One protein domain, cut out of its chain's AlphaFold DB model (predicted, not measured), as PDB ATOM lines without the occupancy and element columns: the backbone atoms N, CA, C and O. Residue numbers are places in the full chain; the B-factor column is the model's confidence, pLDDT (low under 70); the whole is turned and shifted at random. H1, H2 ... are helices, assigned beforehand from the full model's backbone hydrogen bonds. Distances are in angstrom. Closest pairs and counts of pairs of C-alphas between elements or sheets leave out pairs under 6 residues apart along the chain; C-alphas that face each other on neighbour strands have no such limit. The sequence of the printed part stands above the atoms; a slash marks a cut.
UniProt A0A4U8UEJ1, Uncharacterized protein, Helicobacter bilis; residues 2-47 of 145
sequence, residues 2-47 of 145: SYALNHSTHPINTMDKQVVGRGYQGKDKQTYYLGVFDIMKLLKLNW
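What this domain is: This is residues 2 to 47 of the 145 residues of an uncharacterized protein of Helicobacter bilis (UniProt A0A4U8UEJ1). This small domain has little regular structure: a long winding loop, residues 7 to 35, joins the longer helix H2 to the short helix H1. In that loop the chain folds back on itself, with residues 24 to 25 paired antiparallel with residues 31 to 32. The printed part has 46 residues, of which 16 are in named elements, H1 then H2 along the chain, with no named strand; the class is all helix. It is compact, with a radius of gyration of the C-alphas of 9.5 A, and spans 25 by 21 by 16 A.

How they stand to each other: Start at H2, residues 36 to 46, and look from Ile 39 toward H1, residues 2 to 6. The two helices are close but not clearly touching; their closest C-alphas, of Ser 2 and Ile 39, are 7.6 A apart. In H1 and H2 every O i to N i+4 pair is within hydrogen-bond range.

Where its parts are: Find C-alpha 36 at (119.435, 145.466, 178.862); from there H2 runs 15.6 A to C-alpha 46 at (132.208, 143.161, 170.152). H1 starts at C-alpha 2, (128.347, 148.822, 182.263), and measures 6.1 A.

The domain as a whole: The two C-alphas farthest apart, of Lys 27 and Trp 47, are 26.3 A apart. The link from H1 to H2 is long, with 29 residues. The printed part has no cut, and no printed residue is under 70 in pLDDT.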
ATOM      1  N   SER A   2     127.326 147.901 182.817       96.19
ATOM      2  CA  SER A   2     128.347 148.822 182.263       96.19
ATOM      3  C   SER A   2     129.491 149.160 183.212       96.19
ATOM      4  O   SER A   2     130.641 149.133 182.797       96.19
ATOM      5  N   TYR A   3     129.190 149.408 184.490       95.44
ATOM      6  CA  TYR A   3     130.227 149.637 185.494       95.44
ATOM      7  C   TYR A   3     131.221 148.470 185.589       95.44
ATOM      8  O   TYR A   3     132.424 148.701 185.588       95.44
ATOM      9  N   ALA A   4     130.721 147.229 185.619       94.06
ATOM     10  CA  ALA A   4     131.557 146.034 185.684       94.06
ATOM     11  C   ALA A   4     132.456 145.908 184.447       94.06
ATOM     12  O   ALA A   4     133.642 145.655 184.594       94.06
ATOM     13  N   LEU A   5     131.926 146.168 183.245       94.75
ATOM     14  CA  LEU A   5     132.723 146.184 182.013       94.75
ATOM     15  C   LEU A   5     133.819 147.261 182.069       94.75
ATOM     16  O   LEU A   5     134.994 146.952 181.897       94.75
ATOM     17  N   ASN A   6     133.455 148.499 182.411       96.31
ATOM     18  CA  ASN A   6     134.380 149.637 182.503       96.31
ATOM     19  C   ASN A   6     135.507 149.462 183.528       96.31
ATOM     20  O   ASN A   6     136.548 150.095 183.378       96.31
ATOM     21  N   HIS A   7     135.306 148.613 184.535       94.81
ATOM     22  CA  HIS A   7     136.285 148.309 185.583       94.81
ATOM     23  C   HIS A   7     136.806 146.867 185.493       94.81
ATOM     24  O   HIS A   7     137.255 146.296 186.485       94.81
ATOM     25  N   SER A   8     136.737 146.273 184.303       91.12
ATOM     26  CA  SER A   8     137.325 144.975 183.984       91.12
ATOM     27  C   SER A   8     138.476 145.133 182.989       91.12
ATOM     28  O   SER A   8     138.858 146.242 182.618       91.12
ATOM     29  N   THR A   9     138.996 144.009 182.498       87.81
ATOM     30  CA  THR A   9     139.920 143.966 181.356       87.81
ATOM     31  C   THR A   9     139.265 144.342 180.020       87.81
ATOM     32  O   THR A   9     139.973 144.463 179.025       87.81
ATOM     33  N   HIS A  10     137.944 144.570 179.987       89.50
ATOM     34  CA  HIS A  10     137.179 144.924 178.787       89.50
ATOM     35  C   HIS A  10     136.347 146.216 178.960       89.50
ATOM     36  O   HIS A  10     135.111 146.158 178.928       89.50
ATOM     37  N   PRO A  11     136.971 147.396 179.150       94.31
ATOM     38  CA  PRO A  11     136.234 148.653 179.231       94.31
ATOM     39  C   PRO A  11     135.407 148.946 177.976       94.31
ATOM     40  O   PRO A  11     135.841 148.692 176.856       94.31
ATOM     41  N   ILE A  12     134.223 149.546 178.132       94.88
ATOM     42  CA  ILE A  12     133.321 149.806 176.994       94.88
ATOM     43  C   ILE A  12     133.979 150.739 175.979       94.88
ATOM     44  O   ILE A  12     133.908 150.492 174.780       94.88
ATOM     45  N   ASN A  13     134.668 151.777 176.450       93.19
ATOM     46  CA  ASN A  13     135.322 152.764 175.589       93.19
ATOM     47  C   ASN A  13     136.486 152.199 174.759       93.19
ATOM     48  O   ASN A  13     136.920 152.862 173.822       93.19
ATOM     49  N   THR A  14     136.996 151.010 175.090       92.50
ATOM     50  CA  THR A  14     138.066 150.347 174.330       92.50
ATOM     51  C   THR A  14     137.532 149.302 173.353       92.50
ATOM     52  O   THR A  14     138.320 148.676 172.657       92.50
ATOM     53  N   MET A  15     136.217 149.076 173.312       91.94
ATOM     54  CA  MET A  15     135.596 148.134 172.383       91.94
ATOM     55  C   MET A  15     135.475 148.737 170.976       91.94
ATOM     56  O   MET A  15     135.067 149.894 170.829       91.94
ATOM     57  N   ASP A  16     135.750 147.928 169.948       90.50
ATOM     58  CA  ASP A  16     135.781 148.336 168.532       90.50
ATOM     59  C   ASP A  16     134.475 148.971 168.040       90.50
ATOM     60  O   ASP A  16     134.471 149.852 167.178       90.50
ATOM     61  N   LYS A  17     133.339 148.501 168.558       92.19
ATOM     62  CA  LYS A  17     132.002 148.918 168.134       92.19
ATOM     63  C   LYS A  17     131.196 149.425 169.316       92.19
ATOM     64  O   LYS A  17     131.104 148.790 170.361       92.19
ATOM     65  N   GLN A  18     130.506 150.537 169.109       91.31
ATOM     66  CA  GLN A  18     129.631 151.141 170.110       91.31
ATOM     67  C   GLN A  18     128.167 151.048 169.673       91.31
ATOM     68  O   GLN A  18     127.843 151.059 168.482       91.31
ATOM     69  N   VAL A  19     127.247 151.004 170.639       91.62
ATOM     70  CA  VAL A  19     125.822 151.205 170.355       91.62
ATOM     71  C   VAL A  19     125.567 152.695 170.141       91.62
ATOM     72  O   VAL A  19     125.619 153.498 171.076       91.62
ATOM     73  N   VAL A  20     125.295 153.055 168.888       87.62
ATOM     74  CA  VAL A  20     125.109 154.439 168.432       87.62
ATOM     75  C   VAL A  20     123.946 155.126 169.155       87.62
ATOM     76  O   VAL A  20     122.843 154.586 169.202       87.62
ATOM     77  N   GLY A  21     124.194 156.331 169.684       85.94
ATOM     78  CA  GLY A  21     123.167 157.250 170.200       85.94
ATOM     79  C   GLY A  21     122.501 156.847 171.521       85.94
ATOM     80  O   GLY A  21     121.476 157.420 171.880       85.94
ATOM     81  N   ARG A  22     123.030 155.841 172.227       89.56
ATOM     82  CA  ARG A  22     122.388 155.252 173.422       89.56
ATOM     83  C   ARG A  22     123.282 155.220 174.664       89.56
ATOM     84  O   ARG A  22     122.827 154.804 175.726       89.56
ATOM     85  N   GLY A  23     124.548 155.608 174.519       92.44
ATOM     86  CA  GLY A  23     125.518 155.655 175.610       92.44
ATOM     87  C   GLY A  23     125.460 156.984 176.359       92.44
ATOM     88  O   GLY A  23     125.316 158.038 175.744       92.44
ATOM     89  N   TYR A  24     125.602 156.922 177.678       95.19
ATOM     90  CA  TYR A  24     125.701 158.080 178.565       95.19
ATOM     91  C   TYR A  24     127.112 158.163 179.130       95.19
ATOM     92  O   TYR A  24     127.685 157.141 179.498       95.19
ATOM     93  N   GLN A  25     127.668 159.367 179.232       95.75
ATOM     94  CA  GLN A  25     128.995 159.548 179.809       95.75
ATOM     95  C   GLN A  25     128.902 159.787 181.320       95.75
ATOM     96  O   GLN A  25     128.172 160.669 181.775       95.75
ATOM     97  N   GLY A  26     129.638 158.995 182.098       95.12
ATOM     98  CA  GLY A  26     129.800 159.197 183.536       95.12
ATOM     99  C   GLY A  26     130.816 160.297 183.862       95.12
ATOM    100  O   GLY A  26     131.564 160.765 183.003       95.12
ATOM    101  N   LYS A  27     130.886 160.696 185.140       96.25
ATOM    102  CA  LYS A  27     131.902 161.656 185.626       96.25
ATOM    103  C   LYS A  27     133.337 161.139 185.470       96.25
ATOM    104  O   LYS A  27     134.262 161.926 185.312       96.25
ATOM    105  N   ASP A  28     133.500 159.823 185.488       95.50
ATOM    106  CA  ASP A  28     134.742 159.092 185.218       95.50
ATOM    107  C   ASP A  28     135.113 159.048 183.723       95.50
ATOM    108  O   ASP A  28     136.090 158.403 183.349       95.50
ATOM    109  N   LYS A  29     134.346 159.736 182.865       95.38
ATOM    110  CA  LYS A  29     134.475 159.765 181.401       95.38
ATOM    111  C   LYS A  29     134.203 158.422 180.719       95.38
ATOM    112  O   LYS A  29     134.388 158.327 179.503       95.38
ATOM    113  N   GLN A  30     133.713 157.420 181.449       96.75
ATOM    114  CA  GLN A  30     133.344 156.127 180.883       96.75
ATOM    115  C   GLN A  30     131.946 156.165 180.253       96.75
ATOM    116  O   GLN A  30     131.093 156.960 180.654       96.75
ATOM    117  N   THR A  31     131.705 155.299 179.265       96.50
ATOM    118  CA  THR A  31     130.384 155.138 178.635       96.50
ATOM    119  C   THR A  31     129.538 154.120 179.394       96.50
ATOM    120  O   THR A  31     130.005 153.038 179.750       96.50
ATOM    121  N   TYR A  32     128.266 154.444 179.601       97.31
ATOM    122  CA  TYR A  32     127.286 153.628 180.304       97.31
ATOM    123  C   TYR A  32     126.043 153.412 179.441       97.31
ATOM    124  O   TYR A  32     125.440 154.360 178.943       97.31
ATOM    125  N   TYR A  33     125.629 152.154 179.311       96.44
ATOM    126  CA  TYR A  33     124.363 151.762 178.708       96.44
ATOM    127  C   TYR A  33     123.391 151.369 179.813       96.44
ATOM    128  O   TYR A  33     123.701 150.537 180.665       96.44
ATOM    129  N   LEU A  34     122.213 151.989 179.802       91.56
ATOM    130  CA  LEU A  34     121.225 151.830 180.872       91.56
ATOM    131  C   LEU A  34     120.248 150.678 180.603       91.56
ATOM    132  O   LEU A  34     119.696 150.107 181.539       91.56
ATOM    133  N   GLY A  35     120.023 150.332 179.332       92.25
ATOM    134  CA  GLY A  35     119.077 149.297 178.929       92.25
ATOM    135  C   GLY A  35     119.725 147.930 178.716       92.25
ATOM    136  O   GLY A  35     120.785 147.824 178.100       92.25
ATOM    137  N   VAL A  36     119.027 146.862 179.119       93.50
ATOM    138  CA  VAL A  36     119.435 145.466 178.862       93.50
ATOM    139  C   VAL A  36     119.683 145.209 177.374       93.50
ATOM    140  O   VAL A  36     120.695 144.619 177.015       93.50
ATOM    141  N   PHE A  37     118.816 145.699 176.486       94.19
ATOM    142  CA  PHE A  37     119.014 145.527 175.044       94.19
ATOM    143  C   PHE A  37     120.212 146.295 174.492       94.19
ATOM    144  O   PHE A  37     120.849 145.816 173.556       94.19
ATOM    145  N   ASP A  38     120.541 147.450 175.069       95.06
ATOM    146  CA  ASP A  38     121.727 148.206 174.676       95.06
ATOM    147  C   ASP A  38     122.994 147.431 175.092       95.06
ATOM    148  O   ASP A  38     123.897 147.253 174.277       95.06
ATOM    149  N   ILE A  39     123.013 146.844 176.297       94.88
ATOM    150  CA  ILE A  39     124.075 145.921 176.735       94.88
ATOM    151  C   ILE A  39     124.161 144.701 175.814       94.88
ATOM    152  O   ILE A  39     125.230 144.410 175.291       94.88
ATOM    153  N   MET A  40     123.050 144.008 175.557       93.88
ATOM    154  CA  MET A  40     123.043 142.842 174.668       93.88
ATOM    155  C   MET A  40     123.558 143.189 173.272       93.88
ATOM    156  O   MET A  40     124.318 142.420 172.690       93.88
ATOM    157  N   LYS A  41     123.166 144.343 172.721       93.12
ATOM    158  CA  LYS A  41     123.649 144.809 171.420       93.12
ATOM    159  C   LYS A  41     125.148 145.092 171.457       93.12
ATOM    160  O   LYS A  41     125.839 144.676 170.534       93.12
ATOM    161  N   LEU A  42     125.655 145.737 172.508       93.81
ATOM    162  CA  LEU A  42     127.090 145.958 172.692       93.81
ATOM    163  C   LEU A  42     127.864 144.633 172.706       93.81
ATOM    164  O   LEU A  42     128.845 144.496 171.979       93.81
ATOM    165  N   LEU A  43     127.399 143.653 173.489       92.44
ATOM    166  CA  LEU A  43     128.036 142.339 173.584       92.44
ATOM    167  C   LEU A  43     128.018 141.621 172.229       92.44
ATOM    168  O   LEU A  43     129.049 141.144 171.780       92.44
ATOM    169  N   LYS A  44     126.891 141.629 171.510       90.00
ATOM    170  CA  LYS A  44     126.794 141.027 170.166       90.00
ATOM    171  C   LYS A  44     127.698 141.691 169.123       90.00
ATOM    172  O   LYS A  44     128.049 141.042 168.145       90.00
ATOM    173  N   LEU A  45     128.012 142.978 169.285       89.94
ATOM    174  CA  LEU A  45     128.852 143.722 168.347       89.94
ATOM    175  C   LEU A  45     130.351 143.436 168.526       89.94
ATOM    176  O   LEU A  45     131.074 143.460 167.526       89.94
ATOM    177  N   ASN A  46     130.789 143.208 169.769       88.19
ATOM    178  CA  ASN A  46     132.208 143.161 170.152       88.19
ATOM    179  C   ASN A  46     132.691 141.783 170.602       88.19
ATOM    180  O   ASN A  46     133.857 141.455 170.423       88.19
ATOM    181  N   TRP A  47     131.800 140.973 171.163       85.31
ATOM    182  CA  TRP A  47     132.027 139.548 171.356       85.31
ATOM    183  C   TRP A  47     131.434 138.765 170.184       85.31
ATOM    184  O   TRP A  47     131.025 139.329 169.164       85.31
TER     185      TRP A  47